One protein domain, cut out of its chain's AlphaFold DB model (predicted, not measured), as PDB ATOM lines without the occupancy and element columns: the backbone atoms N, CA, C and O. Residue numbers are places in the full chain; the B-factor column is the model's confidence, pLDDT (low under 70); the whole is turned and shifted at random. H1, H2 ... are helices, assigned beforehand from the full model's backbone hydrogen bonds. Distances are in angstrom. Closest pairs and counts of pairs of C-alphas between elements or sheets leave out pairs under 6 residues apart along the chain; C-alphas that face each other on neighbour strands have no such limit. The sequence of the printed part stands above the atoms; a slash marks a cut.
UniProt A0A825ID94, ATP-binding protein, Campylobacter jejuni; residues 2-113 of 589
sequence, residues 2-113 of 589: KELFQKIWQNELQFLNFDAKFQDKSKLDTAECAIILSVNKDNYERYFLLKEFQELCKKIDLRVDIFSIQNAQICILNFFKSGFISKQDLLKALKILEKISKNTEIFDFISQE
ATOM      1  N   LYS A   2      -1.956  39.618  -3.948       87.06
ATOM      2  CA  LYS A   2      -1.371  38.333  -4.390       87.06
ATOM      3  C   LYS A   2      -1.544  37.190  -3.374       87.06
ATOM      4  O   LYS A   2      -2.001  36.117  -3.743       87.06
ATOM      5  N   GLU A   3      -1.273  37.459  -2.098       88.69
ATOM      6  CA  GLU A   3      -1.497  36.505  -1.000       88.69
ATOM      7  C   GLU A   3      -2.975  36.103  -0.859       88.69
ATOM      8  O   GLU A   3      -3.285  34.931  -0.686       88.69
ATOM      9  N   LEU A   4      -3.900  37.054  -1.033       89.50
ATOM     10  CA  LEU A   4      -5.340  36.782  -1.044       89.50
ATOM     11  C   LEU A   4      -5.706  35.795  -2.158       89.50
ATOM     12  O   LEU A   4      -6.347  34.791  -1.879       89.50
ATOM     13  N   PHE A   5      -5.259  36.042  -3.396       91.25
ATOM     14  CA  PHE A   5      -5.515  35.143  -4.531       91.25
ATOM     15  C   PHE A   5      -4.910  33.756  -4.328       91.25
ATOM     16  O   PHE A   5      -5.521  32.764  -4.707       91.25
ATOM     17  N   GLN A   6      -3.758  33.672  -3.664       90.44
ATOM     18  CA  GLN A   6      -3.167  32.393  -3.288       90.44
ATOM     19  C   GLN A   6      -4.024  31.632  -2.265       90.44
ATOM     20  O   GLN A   6      -4.078  30.409  -2.314       90.44
ATOM     21  N   LYS A   7      -4.748  32.325  -1.378       88.88
ATOM     22  CA  LYS A   7      -5.698  31.680  -0.459       88.88
ATOM     23  C   LYS A   7      -6.982  31.212  -1.156       88.88
ATOM     24  O   LYS A   7      -7.402  30.081  -0.929       88.88
ATOM     25  N   ILE A   8      -7.586  32.047  -2.010       90.19
ATOM     26  CA  ILE A   8      -8.881  31.735  -2.659       90.19
ATOM     27  C   ILE A   8      -8.768  30.765  -3.846       90.19
ATOM     28  O   ILE A   8      -9.719  30.032  -4.114       90.19
ATOM     29  N   TRP A   9      -7.623  30.745  -4.539       90.81
ATOM     30  CA  TRP A   9      -7.393  29.923  -5.734       90.81
ATOM     31  C   TRP A   9      -6.295  28.876  -5.577       90.81
ATOM     32  O   TRP A   9      -6.146  28.067  -6.473       90.81
ATOM     33  N   GLN A  10      -5.530  28.880  -4.482       89.56
ATOM     34  CA  GLN A  10      -4.514  27.875  -4.142       89.56
ATOM     35  C   GLN A  10      -3.700  27.342  -5.338       89.56
ATOM     36  O   GLN A  10      -2.760  28.012  -5.768       89.56
ATOM     37  N   ASN A  11      -4.033  26.154  -5.853       88.00
ATOM     38  CA  ASN A  11      -3.274  25.471  -6.904       88.00
ATOM     39  C   ASN A  11      -3.714  25.895  -8.314       88.00
ATOM     40  O   ASN A  11      -2.955  25.764  -9.269       88.00
ATOM     41  N   GLU A  12      -4.930  26.417  -8.443       89.50
ATOM     42  CA  GLU A  12      -5.571  26.844  -9.682       89.50
ATOM     43  C   GLU A  12      -5.223  28.299 -10.059       89.50
ATOM     44  O   GLU A  12      -5.693  28.819 -11.077       89.50
ATOM     45  N   LEU A  13      -4.402  28.983  -9.250       91.81
ATOM     46  CA  LEU A  13      -3.968  30.355  -9.501       91.81
ATOM     47  C   LEU A  13      -3.086  30.446 -10.757       91.81
ATOM     48  O   LEU A  13      -2.008  29.858 -10.827       91.81
ATOM     49  N   GLN A  14      -3.524  31.244 -11.729       91.19
ATOM     50  CA  GLN A  14      -2.796  31.477 -12.974       91.19
ATOM     51  C   GLN A  14      -1.771  32.615 -12.852       91.19
ATOM     52  O   GLN A  14      -1.787  33.426 -11.920       91.19
ATOM     53  N   PHE A  15      -0.877  32.713 -13.839       89.81
ATOM     54  CA  PHE A  15       0.030  33.852 -13.967       89.81
ATOM     55  C   PHE A  15      -0.732  35.085 -14.477       89.81
ATOM     56  O   PHE A  15      -1.110  35.155 -15.645       89.81
ATOM     57  N   LEU A  16      -0.971  36.052 -13.588       89.00
ATOM     58  CA  LEU A  16      -1.827  37.219 -13.827       89.00
ATOM     59  C   LEU A  16      -1.105  38.526 -13.499       89.00
ATOM     60  O   LEU A  16      -0.233  38.576 -12.627       89.00
ATOM     61  N   ASN A  17      -1.536  39.608 -14.147       89.75
ATOM     62  CA  ASN A  17      -1.122  40.962 -13.798       89.75
ATOM     63  C   ASN A  17      -2.069  41.552 -12.736       89.75
ATOM     64  O   ASN A  17      -3.232  41.821 -13.024       89.75
ATOM     65  N   PHE A  18      -1.560  41.799 -11.527       86.75
ATOM     66  CA  PHE A  18      -2.340  42.366 -10.419       86.75
ATOM     67  C   PHE A  18      -2.655  43.861 -10.565       86.75
ATOM     68  O   PHE A  18      -3.453  44.379  -9.788       86.75
ATOM     69  N   ASP A  19      -2.101  44.534 -11.575       82.56
ATOM     70  CA  ASP A  19      -2.387  45.939 -11.895       82.56
ATOM     71  C   ASP A  19      -3.437  46.099 -13.006       82.56
ATOM     72  O   ASP A  19      -3.688  47.211 -13.481       82.56
ATOM     73  N   ALA A  20      -4.063  44.999 -13.441       76.56
ATOM     74  CA  ALA A  20      -5.100  45.027 -14.464       76.56
ATOM     75  C   ALA A  20      -6.276  45.934 -14.053       76.56
ATOM     76  O   ALA A  20      -6.733  45.935 -12.903       76.56
ATOM     77  N   LYS A  21      -6.759  46.730 -15.013       74.62
ATOM     78  CA  LYS A  21      -7.892  47.651 -14.860       74.62
ATOM     79  C   LYS A  21      -8.908  47.401 -15.967       74.62
ATOM     80  O   LYS A  21      -8.529  47.134 -17.107       74.62
ATOM     81  N   PHE A  22     -10.191  47.543 -15.645       72.81
ATOM     82  CA  PHE A  22     -11.240  47.547 -16.661       72.81
ATOM     83  C   PHE A  22     -11.072  48.725 -17.622       72.81
ATOM     84  O   PHE A  22     -10.739  49.834 -17.199       72.81
ATOM     85  N   GLN A  23     -11.355  48.482 -18.903       68.25
ATOM     86  CA  GLN A  23     -11.471  49.544 -19.905       68.25
ATOM     87  C   GLN A  23     -12.733  50.386 -19.657       68.25
ATOM     88  O   GLN A  23     -12.659  51.611 -19.654       68.25
ATOM     89  N   ASP A  24     -13.850  49.731 -19.322       67.69
ATOM     90  CA  ASP A  24     -15.119  50.382 -18.997       67.69
ATOM     91  C   ASP A  24     -15.446  50.288 -17.505       67.69
ATOM     92  O   ASP A  24     -15.847  49.248 -16.984       67.69
ATOM     93  N   LYS A  25     -15.355  51.428 -16.824       66.38
ATOM     94  CA  LYS A  25     -15.639  51.585 -15.386       66.38
ATOM     95  C   LYS A  25     -17.117  51.393 -15.000       66.38
ATOM     96  O   LYS A  25     -17.437  51.343 -13.822       66.38
ATOM     97  N   SER A  26     -18.030  51.321 -15.970       64.38
ATOM     98  CA  SER A  26     -19.486  51.268 -15.730       64.38
ATOM     99  C   SER A  26     -20.148  49.953 -16.148       64.38
ATOM    100  O   SER A  26     -21.374  49.865 -16.151       64.38
ATOM    101  N   LYS A  27     -19.347  48.947 -16.519       64.62
ATOM    102  CA  LYS A  27     -19.830  47.690 -17.107       64.62
ATOM    103  C   LYS A  27     -20.451  46.728 -16.087       64.62
ATOM    104  O   LYS A  27     -21.163  45.819 -16.489       64.62
ATOM    105  N   LEU A  28     -20.174  46.937 -14.800       72.44
ATOM    106  CA  LEU A  28     -20.538  46.050 -13.699       72.44
ATOM    107  C   LEU A  28     -21.295  46.814 -12.619       72.44
ATOM    108  O   LEU A  28     -20.829  47.865 -12.170       72.44
ATOM    109  N   ASP A  29     -22.418  46.265 -12.170       81.56
ATOM    110  CA  ASP A  29     -23.042  46.701 -10.924       81.56
ATOM    111  C   ASP A  29     -22.351  46.069  -9.693       81.56
ATOM    112  O   ASP A  29     -21.481  45.198  -9.798       81.56
ATOM    113  N   THR A  30     -22.685  46.549  -8.493       86.00
ATOM    114  CA  THR A  30     -22.058  46.074  -7.249       86.00
ATOM    115  C   THR A  30     -22.427  44.625  -6.914       86.00
ATOM    116  O   THR A  30     -21.604  43.913  -6.336       86.00
ATOM    117  N   ALA A  31     -23.621  44.165  -7.292       86.88
ATOM    118  CA  ALA A  31     -24.063  42.796  -7.049       86.88
ATOM    119  C   ALA A  31     -23.353  41.816  -7.993       86.88
ATOM    120  O   ALA A  31     -22.829  40.803  -7.541       86.88
ATOM    121  N   GLU A  32     -23.238  42.152  -9.274       89.81
ATOM    122  CA  GLU A  32     -22.458  41.430 -10.277       89.81
ATOM    123  C   GLU A  32     -20.990  41.344  -9.857       89.81
ATOM    124  O   GLU A  32     -20.401  40.264  -9.891       89.81
ATOM    125  N   CYS A  33     -20.414  42.449  -9.364       89.69
ATOM    126  CA  CYS A  33     -19.080  42.436  -8.764       89.69
ATOM    127  C   CYS A  33     -18.985  41.416  -7.620       89.69
ATOM    128  O   CYS A  33     -18.047  40.620  -7.588       89.69
ATOM    129  N   ALA A  34     -19.948  41.412  -6.694       91.06
ATOM    130  CA  ALA A  34     -19.969  40.472  -5.577       91.06
ATOM    131  C   ALA A  34     -20.107  39.013  -6.045       91.06
ATOM    132  O   ALA A  34     -19.414  38.147  -5.514       91.06
ATOM    133  N   ILE A  35     -20.922  38.741  -7.072       92.12
ATOM    134  CA  ILE A  35     -21.068  37.406  -7.669       92.12
ATOM    135  C   ILE A  35     -19.724  36.935  -8.231       92.12
ATOM    136  O   ILE A  35     -19.275  35.842  -7.890       92.12
ATOM    137  N   ILE A  36     -19.029  37.767  -9.011       91.62
ATOM    138  CA  ILE A  36     -17.710  37.418  -9.564       91.62
ATOM    139  C   ILE A  36     -16.672  37.208  -8.451       91.62
ATOM    140  O   ILE A  36     -15.875  36.274  -8.523       91.62
ATOM    141  N   LEU A  37     -16.691  38.025  -7.393       91.31
ATOM    142  CA  LEU A  37     -15.816  37.861  -6.223       91.31
ATOM    143  C   LEU A  37     -16.167  36.638  -5.362       91.31
ATOM    144  O   LEU A  37     -15.311  36.142  -4.633       91.31
ATOM    145  N   SER A  38     -17.406  36.148  -5.427       91.94
ATOM    146  CA  SER A  38     -17.848  34.955  -4.698       91.94
ATOM    147  C   SER A  38     -17.376  33.643  -5.338       91.94
ATOM    148  O   SER A  38     -17.458  32.590  -4.696       91.94
ATOM    149  N   VAL A  39     -16.847  33.704  -6.568       92.25
ATOM    150  CA  VAL A  39     -16.238  32.558  -7.250       92.25
ATOM    151  C   VAL A  39     -14.896  32.230  -6.598       92.25
ATOM    152  O   VAL A  39     -13.964  33.033  -6.613       92.25
ATOM    153  N   ASN A  40     -14.794  31.042  -6.023       89.56
ATOM    154  CA  ASN A  40     -13.587  30.513  -5.407       89.56
ATOM    155  C   ASN A  40     -13.272  29.121  -5.967       89.56
ATOM    156  O   ASN A  40     -14.056  28.537  -6.719       89.56
ATOM    157  N   LYS A  41     -12.121  28.567  -5.580       86.19
ATOM    158  CA  LYS A  41     -11.693  27.231  -6.023       86.19
ATOM    159  C   LYS A  41     -12.693  26.107  -5.705       86.19
ATOM    160  O   LYS A  41     -12.681  25.085  -6.376       86.19
ATOM    161  N   ASP A  42     -13.554  26.279  -4.704       86.69
ATOM    162  CA  ASP A  42     -14.466  25.221  -4.260       86.69
ATOM    163  C   ASP A  42     -15.785  25.224  -5.053       86.69
ATOM    164  O   ASP A  42     -16.503  24.223  -5.082       86.69
ATOM    165  N   ASN A  43     -16.132  26.345  -5.699       90.38
ATOM    166  CA  ASN A  43     -17.418  26.520  -6.373       90.38
ATOM    167  C   ASN A  43     -17.325  26.868  -7.869       90.38
ATOM    168  O   ASN A  43     -18.357  26.827  -8.543       90.38
ATOM    169  N   TYR A  44     -16.135  27.171  -8.402       91.50
ATOM    170  CA  TYR A  44     -15.985  27.681  -9.769       91.50
ATOM    171  C   TYR A  44     -16.585  26.761 -10.839       91.50
ATOM    172  O   TYR A  44     -17.275  27.251 -11.728       91.50
ATOM    173  N   GLU A  45     -16.426  25.436 -10.729       91.69
ATOM    174  CA  GLU A  45     -17.028  24.492 -11.683       91.69
ATOM    175  C   GLU A  45     -18.557  24.591 -11.697       91.69
ATOM    176  O   GLU A  45     -19.174  24.631 -12.760       91.69
ATOM    177  N   ARG A  46     -19.184  24.693 -10.516       91.50
ATOM    178  CA  ARG A  46     -20.644  24.829 -10.400       91.50
ATOM    179  C   ARG A  46     -21.123  26.137 -11.014       91.50
ATOM    180  O   ARG A  46     -22.132  26.143 -11.711       91.50
ATOM    181  N   TYR A  47     -20.384  27.222 -10.787       92.00
ATOM    182  CA  TYR A  47     -20.664  28.515 -11.405       92.00
ATOM    183  C   TYR A  47     -20.529  28.437 -12.928       92.00
ATOM    184  O   TYR A  47     -21.404  28.912 -13.642       92.00
ATOM    185  N   PHE A  48     -19.492  27.782 -13.450       93.06
ATOM    186  CA  PHE A  48     -19.265  27.689 -14.896       93.06
ATOM    187  C   PHE A  48     -20.329  26.853 -15.606       93.06
ATOM    188  O   PHE A  48     -20.651  27.131 -16.760       93.06
ATOM    189  N   LEU A  49     -20.902  25.862 -14.922       92.94
ATOM    190  CA  LEU A  49     -22.005  25.050 -15.435       92.94
ATOM    191  C   LEU A  49     -23.372  25.747 -15.335       92.94
ATOM    192  O   LEU A  49     -24.295  25.371 -16.058       92.94
ATOM    193  N   LEU A  50     -23.512  26.752 -14.469       94.62
ATOM    194  CA  LEU A  50     -24.770  27.461 -14.250       94.62
ATOM    195  C   LEU A  50     -25.096  28.374 -15.442       94.62
ATOM    196  O   LEU A  50     -24.322  29.268 -15.794       94.62
ATOM    197  N   LYS A  51     -26.268  28.180 -16.055       94.56
ATOM    198  CA  LYS A  51     -26.684  28.934 -17.246       94.56
ATOM    199  C   LYS A  51     -26.806  30.431 -16.952       94.56
ATOM    200  O   LYS A  51     -26.346  31.252 -17.738       94.56
ATOM    201  N   GLU A  52     -27.363  30.775 -15.799       93.31
ATOM    202  CA  GLU A  52     -27.556  32.143 -15.321       93.31
ATOM    203  C   GLU A  52     -26.211  32.863 -15.148       93.31
ATOM    204  O   GLU A  52     -26.066  34.029 -15.514       93.31
ATOM    205  N   PHE A  53     -25.189  32.153 -14.659       92.81
ATOM    206  CA  PHE A  53     -23.841  32.705 -14.543       92.81
ATOM    207  C   PHE A  53     -23.175  32.879 -15.911       92.81
ATOM    208  O   PHE A  53     -22.531  33.895 -16.157       92.81
ATOM    209  N   GLN A  54     -23.368  31.943 -16.843       91.38
ATOM    210  CA  GLN A  54     -22.887  32.112 -18.218       91.38
ATOM    211  C   GLN A  54     -23.542  33.315 -18.911       91.38
ATOM    212  O   GLN A  54     -22.873  34.039 -19.647       91.38
ATOM    213  N   GLU A  55     -24.839  33.544 -18.692       91.50
ATOM    214  CA  GLU A  55     -25.553  34.721 -19.199       91.50
ATOM    215  C   GLU A  55     -25.014  36.016 -18.579       91.50
ATOM    216  O   GLU A  55     -24.762  36.980 -19.306       91.50
ATOM    217  N   LEU A  56     -24.738  36.010 -17.271       89.56
ATOM    218  CA  LEU A  56     -24.070  37.110 -16.578       89.56
ATOM    219  C   LEU A  56     -22.680  37.394 -17.173       89.56
ATOM    220  O   LEU A  56     -22.380  38.531 -17.537       89.56
ATOM    221  N   CYS A  57     -21.844  36.369 -17.349       88.69
ATOM    222  CA  CYS A  57     -20.528  36.520 -17.966       88.69
ATOM    223  C   CYS A  57     -20.632  37.072 -19.394       88.69
ATOM    224  O   CYS A  57     -19.893  37.991 -19.736       88.69
ATOM    225  N   LYS A  58     -21.595  36.610 -20.205       88.12
ATOM    226  CA  LYS A  58     -21.842  37.159 -21.552       88.12
ATOM    227  C   LYS A  58     -22.256  38.629 -21.518       88.12
ATOM    228  O   LYS A  58     -21.761  39.403 -22.331       88.12
ATOM    229  N   LYS A  59     -23.117  39.031 -20.577       86.00
ATOM    230  CA  LYS A  59     -23.516  40.437 -20.380       86.00
ATOM    231  C   LYS A  59     -22.304  41.333 -20.099       86.00
ATOM    232  O   LYS A  59     -22.246  42.463 -20.577       86.00
ATOM    233  N   ILE A  60     -21.331  40.813 -19.355       82.25
ATOM    234  CA  ILE A  60     -20.119  41.533 -18.936       82.25
ATOM    235  C   ILE A  60     -18.989  41.415 -19.980       82.25
ATOM    236  O   ILE A  60     -18.001  42.149 -19.906       82.25
ATOM    237  N   ASP A  61     -19.154  40.575 -21.007       84.38
ATOM    238  CA  ASP A  61     -18.116  40.225 -21.989       84.38
ATOM    239  C   ASP A  61     -16.916  39.498 -21.344       84.38
ATOM    240  O   ASP A  61     -15.748  39.753 -21.637       84.38
ATOM    241  N   LEU A  62     -17.223  38.609 -20.398       86.94
ATOM    242  CA  LEU A  62     -16.283  37.701 -19.750       86.94
ATOM    243  C   LEU A  62     -16.450  36.281 -20.285       86.94
ATOM    244  O   LEU A  62     -17.554  35.815 -20.576       86.94
ATOM    245  N   ARG A  63     -15.327  35.570 -20.369       88.69
ATOM    246  CA  ARG A  63     -15.312  34.131 -20.627       88.69
ATOM    247  C   ARG A  63     -15.499  33.368 -19.315       88.69
ATOM    248  O   ARG A  63     -15.242  33.890 -18.235       88.69
ATOM    249  N   VAL A  64     -15.965  32.127 -19.421       89.31
ATOM    250  CA  VAL A  64     -16.102  31.199 -18.286       89.31
ATOM    251  C   VAL A  64     -14.867  30.307 -18.188       89.31
ATOM    252  O   VAL A  64     -14.935  29.089 -18.322       89.31
ATOM    253  N   ASP A  65     -13.709  30.939 -18.016       91.88
ATOM    254  CA  ASP A  65     -12.443  30.253 -17.774       91.88
ATOM    255  C   ASP A  65     -11.759  30.812 -16.521       91.88
ATOM    256  O   ASP A  65     -12.007  31.940 -16.094       91.88
ATOM    257  N   ILE A  66     -10.897  30.000 -15.908       92.31
ATOM    258  CA  ILE A  66     -10.258  30.332 -14.627       92.31
ATOM    259  C   ILE A  66      -9.450  31.636 -14.734       92.31
ATOM    260  O   ILE A  66      -9.528  32.491 -13.851       92.31
ATOM    261  N   PHE A  67      -8.711  31.820 -15.831       92.25
ATOM    262  CA  PHE A  67      -7.858  32.989 -16.043       92.25
ATOM    263  C   PHE A  67      -8.672  34.287 -16.121       92.25
ATOM    264  O   PHE A  67      -8.363  35.262 -15.435       92.25
ATOM    265  N   SER A  68      -9.720  34.309 -16.944       90.31
ATOM    266  CA  SER A  68     -10.561  35.488 -17.155       90.31
ATOM    267  C   SER A  68     -11.328  35.882 -15.897       90.31
ATOM    268  O   SER A  68     -11.406  37.074 -15.600       90.31
ATOM    269  N   ILE A  69     -11.812  34.914 -15.113       91.62
ATOM    270  CA  ILE A  69     -12.474  35.180 -13.830       91.62
ATOM    271  C   ILE A  69     -11.487  35.730 -12.803       91.62
ATOM    272  O   ILE A  69     -11.768  36.762 -12.195       91.62
ATOM    273  N   GLN A  70     -10.309  35.118 -12.646       92.44
ATOM    274  CA  GLN A  70      -9.279  35.640 -11.743       92.44
ATOM    275  C   GLN A  70      -8.859  37.065 -12.142       92.44
ATOM    276  O   GLN A  70      -8.771  37.954 -11.294       92.44
ATOM    277  N   ASN A  71      -8.676  37.322 -13.439       91.44
ATOM    278  CA  ASN A  71      -8.364  38.653 -13.952       91.44
ATOM    279  C   ASN A  71      -9.504  39.658 -13.697       91.44
ATOM    280  O   ASN A  71      -9.251  40.796 -13.306       91.44
ATOM    281  N   ALA A  72     -10.765  39.244 -13.858       90.12
ATOM    282  CA  ALA A  72     -11.922  40.077 -13.539       90.12
ATOM    283  C   ALA A  72     -11.976  40.427 -12.046       90.12
ATOM    284  O   ALA A  72     -12.176  41.590 -11.702       90.12
ATOM    285  N   GLN A  73     -11.728  39.461 -11.157       91.25
ATOM    286  CA  GLN A  73     -11.662  39.689  -9.711       91.25
ATOM    287  C   GLN A  73     -10.560  40.695  -9.342       91.25
ATOM    288  O   GLN A  73     -10.797  41.591  -8.530       91.25
ATOM    289  N   ILE A  74      -9.379  40.599  -9.963       91.19
ATOM    290  CA  ILE A  74      -8.286  41.570  -9.783       91.19
ATOM    291  C   ILE A  74      -8.754  42.970 -10.188       91.19
ATOM    292  O   ILE A  74      -8.619  43.918  -9.410       91.19
ATOM    293  N   CYS A  75      -9.346  43.099 -11.377       88.44
ATOM    294  CA  CYS A  75      -9.862  44.372 -11.868       88.44
ATOM    295  C   CYS A  75     -10.920  44.963 -10.922       88.44
ATOM    296  O   CYS A  75     -10.864  46.159 -10.632       88.44
ATOM    297  N   ILE A  76     -11.844  44.145 -10.399       89.31
ATOM    298  CA  ILE A  76     -12.870  44.571  -9.431       89.31
ATOM    299  C   ILE A  76     -12.220  45.081  -8.140       89.31
ATOM    300  O   ILE A  76     -12.590  46.146  -7.651       89.31
ATOM    301  N   LEU A  77     -11.225  44.378  -7.595       88.69
ATOM    302  CA  LEU A  77     -10.550  44.797  -6.363       88.69
ATOM    303  C   LEU A  77      -9.725  46.074  -6.539       88.69
ATOM    304  O   LEU A  77      -9.726  46.934  -5.656       88.69
ATOM    305  N   ASN A  78      -9.069  46.244  -7.685       87.12
ATOM    306  CA  ASN A  78      -8.402  47.499  -8.029       87.12
ATOM    307  C   ASN A  78      -9.404  48.649  -8.158       87.12
ATOM    308  O   ASN A  78      -9.132  49.779  -7.744       87.12
ATOM    309  N   PHE A  79     -10.585  48.360  -8.695       82.94
ATOM    310  CA  PHE A  79     -11.653  49.334  -8.840       82.94
ATOM    311  C   PHE A  79     -12.277  49.721  -7.491       82.94
ATOM    312  O   PHE A  79     -12.487  50.904  -7.220       82.94
ATOM    313  N   PHE A  80     -12.447  48.754  -6.594       85.06
ATOM    314  CA  PHE A  80     -12.794  48.985  -5.195       85.06
ATOM    315  C   PHE A  80     -11.750  49.863  -4.484       85.06
ATOM    316  O   PHE A  80     -12.115  50.866  -3.875       85.06
ATOM    317  N   LYS A  81     -10.450  49.575  -4.640       83.19
ATOM    318  CA  LYS A  81      -9.366  50.397  -4.064       83.19
ATOM    319  C   LYS A  81      -9.384  51.837  -4.568       83.19
ATOM    320  O   LYS A  81      -9.124  52.756  -3.798       83.19
ATOM    321  N   SER A  82      -9.732  52.040  -5.841       76.25
ATOM    322  CA  SER A  82      -9.877  53.381  -6.418       76.25
ATOM    323  C   SER A  82     -11.056  54.189  -5.858       76.25
ATOM    324  O   SER A  82     -11.098  55.393  -6.086       76.25
ATOM    325  N   GLY A  83     -11.974  53.555  -5.112       70.56
ATOM    326  CA  GLY A  83     -13.090  54.202  -4.417       70.56
ATOM    327  C   GLY A  83     -14.390  54.318  -5.212       70.56
ATOM    328  O   GLY A  83     -15.301  55.022  -4.789       70.56
ATOM    329  N   PHE A  84     -14.499  53.648  -6.365       69.75
ATOM    330  CA  PHE A  84     -15.689  53.757  -7.218       69.75
ATOM    331  C   PHE A  84     -16.847  52.853  -6.765       69.75
ATOM    332  O   PHE A  84     -18.011  53.161  -7.017       69.75
ATOM    333  N   ILE A  85     -16.538  51.741  -6.090       73.69
ATOM    334  CA  ILE A  85     -17.531  50.827  -5.515       73.69
ATOM    335  C   ILE A  85     -17.694  51.142  -4.025       73.69
ATOM    336  O   ILE A  85     -16.706  51.220  -3.293       73.69
ATOM    337  N   SER A  86     -18.945  51.271  -3.571       74.62
ATOM    338  CA  SER A  86     -19.268  51.423  -2.149       74.62
ATOM    339  C   SER A  86     -18.827  50.187  -1.360       74.62
ATOM    340  O   SER A  86     -19.231  49.061  -1.654       74.62
ATOM    341  N   LYS A  87     -18.000  50.406  -0.332       80.31
ATOM    342  CA  LYS A  87     -17.497  49.344   0.549       80.31
ATOM    343  C   LYS A  87     -18.627  48.619   1.273       80.31
ATOM    344  O   LYS A  87     -18.625  47.393   1.320       80.31
ATOM    345  N   GLN A  88     -19.579  49.368   1.829       78.81
ATOM    346  CA  GLN A  88     -20.691  48.784   2.579       78.81
ATOM    347  C   GLN A  88     -21.606  47.962   1.675       78.81
ATOM    348  O   GLN A  88     -21.928  46.830   2.025       78.81
ATOM    349  N   ASP A  89     -21.970  48.483   0.503       79.88
ATOM    350  CA  ASP A  89     -22.854  47.767  -0.422       79.88
ATOM    351  C   ASP A  89     -22.216  46.469  -0.926       79.88
ATOM    352  O   ASP A  89     -22.878  45.434  -0.995       79.88
ATOM    353  N   LEU A  90     -20.912  46.496  -1.227       87.38
ATOM    354  CA  LEU A  90     -20.183  45.307  -1.663       87.38
ATOM    355  C   LEU A  90     -20.121  44.240  -0.560       87.38
ATOM    356  O   LEU A  90     -20.338  43.063  -0.835       87.38
ATOM    357  N   LEU A  91     -19.872  44.646   0.691       87.56
ATOM    358  CA  LEU A  91     -19.879  43.736   1.840       87.56
ATOM    359  C   LEU A  91     -21.272  43.152   2.097       87.56
ATOM    360  O   LEU A  91     -21.382  41.952   2.338       87.56
ATOM    361  N   LYS A  92     -22.336  43.961   1.993       85.06
ATOM    362  CA  LYS A  92     -23.726  43.488   2.088       85.06
ATOM    363  C   LYS A  92     -24.032  42.451   1.005       85.06
ATOM    364  O   LYS A  92     -24.555  41.385   1.314       85.06
ATOM    365  N   ALA A  93     -23.659  42.722  -0.245       87.56
ATOM    366  CA  ALA A  93     -23.878  41.801  -1.359       87.56
ATOM    367  C   ALA A  93     -23.116  40.476  -1.176       87.56
ATOM    368  O   ALA A  93     -23.681  39.403  -1.384       87.56
ATOM    369  N   LEU A  94     -21.862  40.532  -0.714       88.00
ATOM    370  CA  LEU A  94     -21.099  39.331  -0.360       88.00
ATOM    371  C   LEU A  94     -21.752  38.561   0.793       88.00
ATOM    372  O   LEU A  94     -21.818  37.336   0.732       88.00
ATOM    373  N   LYS A  95     -22.299  39.260   1.796       86.88
ATOM    374  CA  LYS A  95     -23.006  38.629   2.916       86.88
ATOM    375  C   LYS A  95     -24.268  37.894   2.469       86.88
ATOM    376  O   LYS A  95     -24.531  36.798   2.950       86.88
ATOM    377  N   ILE A  96     -25.011  38.454   1.514       85.81
ATOM    378  CA  ILE A  96     -26.159  37.783   0.886       85.81
ATOM    379  C   ILE A  96     -25.696  36.511   0.154       85.81
ATOM    380  O   ILE A  96     -26.324  35.456   0.266       85.81
ATOM    381  N   LEU A  97     -24.568  36.586  -0.557       87.19
ATOM    382  CA  LEU A  97     -24.002  35.463  -1.308       87.19
ATOM    383  C   LEU A  97     -23.338  34.389  -0.436       87.19
ATOM    384  O   LEU A  97     -23.132  33.280  -0.932       87.19
ATOM    385  N   GLU A  98     -23.082  34.639   0.855       86.00
ATOM    386  CA  GLU A  98     -22.587  33.610   1.788       86.00
ATOM    387  C   GLU A  98     -23.511  32.387   1.877       86.00
ATOM    388  O   GLU A  98     -23.052  31.289   2.200       86.00
ATOM    389  N   LYS A  99     -24.798  32.547   1.530       82.62
ATOM    390  CA  LYS A  99     -25.770  31.447   1.430       82.62
ATOM    391  C   LYS A  99     -25.359  30.402   0.378       82.62
ATOM    392  O   LYS A  99     -25.711  29.234   0.513       82.62
ATOM    393  N   ILE A 100     -24.604  30.817  -0.645       83.00
ATOM    394  CA  ILE A 100     -24.103  29.980  -1.747       83.00
ATOM    395  C   ILE A 100     -22.599  29.714  -1.593       83.00
ATOM    396  O   ILE A 100     -22.153  28.582  -1.766       83.00
ATOM    397  N   SER A 101     -21.811  30.751  -1.287       82.62
ATOM    398  CA  SER A 101     -20.346  30.702  -1.237       82.62
ATOM    399  C   SER A 101     -19.805  31.325   0.048       82.62
ATOM    400  O   SER A 101     -19.834  32.543   0.217       82.62
ATOM    401  N   LYS A 102     -19.254  30.502   0.946       83.50
ATOM    402  CA  LYS A 102     -18.576  30.984   2.161       83.50
ATOM    403  C   LYS A 102     -17.196  31.537   1.811       83.50
ATOM    404  O   LYS A 102     -16.205  30.817   1.854       83.50
ATOM    405  N   ASN A 103     -17.143  32.819   1.466       82.12
ATOM    406  CA  ASN A 103     -15.933  33.496   1.008       82.12
ATOM    407  C   ASN A 103     -15.432  34.503   2.064       82.12
ATOM    408  O   ASN A 103     -15.513  35.717   1.890       82.12
ATOM    409  N   THR A 104     -14.923  33.995   3.191       85.38
ATOM    410  CA  THR A 104     -14.481  34.829   4.330       85.38
ATOM    411  C   THR A 104     -13.222  35.636   4.017       85.38
ATOM    412  O   THR A 104     -13.149  36.809   4.355       85.38
ATOM    413  N   GLU A 105     -12.264  35.062   3.286       88.44
ATOM    414  CA  GLU A 105     -10.985  35.728   2.980       88.44
ATOM    415  C   GLU A 105     -11.165  37.022   2.169       88.44
ATOM    416  O   GLU A 105     -10.513  38.034   2.432       88.44
ATOM    417  N   ILE A 106     -12.069  37.014   1.181       88.56
ATOM    418  CA  ILE A 106     -12.369  38.204   0.370       88.56
ATOM    419  C   ILE A 106     -13.170  39.235   1.174       88.56
ATOM    420  O   ILE A 106     -12.933  40.436   1.041       88.56
ATOM    421  N   PHE A 107     -14.071  38.770   2.044       88.31
ATOM    422  CA  PHE A 107     -14.853  39.618   2.938       88.31
ATOM    423  C   PHE A 107     -13.953  40.361   3.936       88.31
ATOM    424  O   PHE A 107     -14.059  41.585   4.073       88.31
ATOM    425  N   ASP A 108     -13.020  39.654   4.574       88.00
ATOM    426  CA  ASP A 108     -12.065  40.223   5.526       88.00
ATOM    427  C   ASP A 108     -11.118  41.211   4.841       88.00
ATOM    428  O   ASP A 108     -10.884  42.311   5.353       88.00
ATOM    429  N   PHE A 109     -10.647  40.873   3.635       89.19
ATOM    430  CA  PHE A 109      -9.820  41.770   2.832       89.19
ATOM    431  C   PHE A 109     -10.536  43.095   2.542       89.19
ATOM    432  O   PHE A 109      -9.995  44.164   2.823       89.19
ATOM    433  N   ILE A 110     -11.770  43.048   2.030       87.81
ATOM    434  CA  ILE A 110     -12.556  44.252   1.721       87.81
ATOM    435  C   ILE A 110     -12.847  45.052   2.998       87.81
ATOM    436  O   ILE A 110     -12.774  46.283   2.988       87.81
ATOM    437  N   SER A 111     -13.130  44.369   4.110       85.19
ATOM    438  CA  SER A 111     -13.426  44.988   5.407       85.19
ATOM    439  C   SER A 111     -12.235  45.748   5.993       85.19
ATOM    440  O   SER A 111     -12.419  46.833   6.546       85.19
ATOM    441  N   GLN A 112     -11.015  45.239   5.833       86.88
ATOM    442  CA  GLN A 112      -9.801  45.846   6.395       86.88
ATOM    443  C   GLN A 112      -9.142  46.863   5.456       86.88
ATOM    444  O   GLN A 112      -8.441  47.766   5.911       86.88
ATOM    445  N   GLU A 113      -9.379  46.760   4.148       84.69
ATOM    446  CA  GLU A 113      -8.754  47.641   3.168       84.69
ATOM    447  C   GLU A 113      -9.255  49.091   3.305       84.69
ATOM    448  O   GLU A 113     -10.460  49.369   3.435       84.69
TER     449      GLU A 113
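What this domain is: This is residues 2 to 113 of the 589 residues of the protein "ATP-binding protein" of Campylobacter jejuni (UniProt A0A825ID94). This is a rounded cluster of helices in which the longest, H5, and the shorter H2 meet at a steep angle in the core, with the residues 69 to 76 of H5 against H2. The hairpin of H6 and H7 covers this pair, H6 crossing H2, and H1 packs on H7; H3 and H4 make a corner away from the core, while the long stretch of residues 10 to 29, without a named element, wraps round the outside of H5. The printed part has 112 residues with seven named helices, H1 to H7 in order along the chain, and no named strand; the class is all helix. It is compact, with a radius of gyration of the C-alphas of 12.8 A and spans of 31 by 30 by 28 A.

How they stand to each other: H5, residues 66 to 81, touches H2, residues 30 to 38, with residues 69 to 76 alone; the closest C-alphas, those of Leu 37 and Gln 73, are 5.7 A apart, at a steep tilt of 49 degrees, opposite ways. H2 touches H6, residues 87 to 97, at a steep tilt of 57 degrees, the same way, with the C-alphas of Ala 34 and Leu 94 closest at 5.5 A. H6 and H7, residues 104 to 112, form a helical hairpin at a shallow tilt of 14 degrees; the C-alphas of Leu 91 and Phe 107 are closest at 6.6 A. H7 touches H1, residues 2 to 9, at a shallow tilt of 30 degrees, opposite ways, with the C-alphas of Leu 4 and Glu 105 closest at 7.0 A. H1 and H5 are near each other. H3, residues 44 to 49, and H4, residues 51 to 60, are close but not clearly touching, about perpendicular at 79 degrees, with the C-alphas of Tyr 47 and Phe 53 closest at 6.1 A. H4 and H7 are apart. In the seven helices every O i to N i+4 pair is within hydrogen-bond range.

Where its parts are: H5 measures 22.7 A from C-alpha 66 at (-10.258, 30.332, -14.627) to C-alpha 81. H6 measures 15.4 A and H4 14.3 A. H1 begins with C-alpha 2 at (-1.371, 38.333, -4.390), and H7 ends with C-alpha 112 at (-9.801, 45.846, 6.395).

The domain as a whole: The C-alphas farthest apart, those of Lys 51 and Gln 112, are 33.6 A apart. The printed part has no cut. The link from H1 to H2, 20 residues, is long. The mean pLDDT of the printed part is 86.2; residues 23 to 27 and residue 84 are under 70.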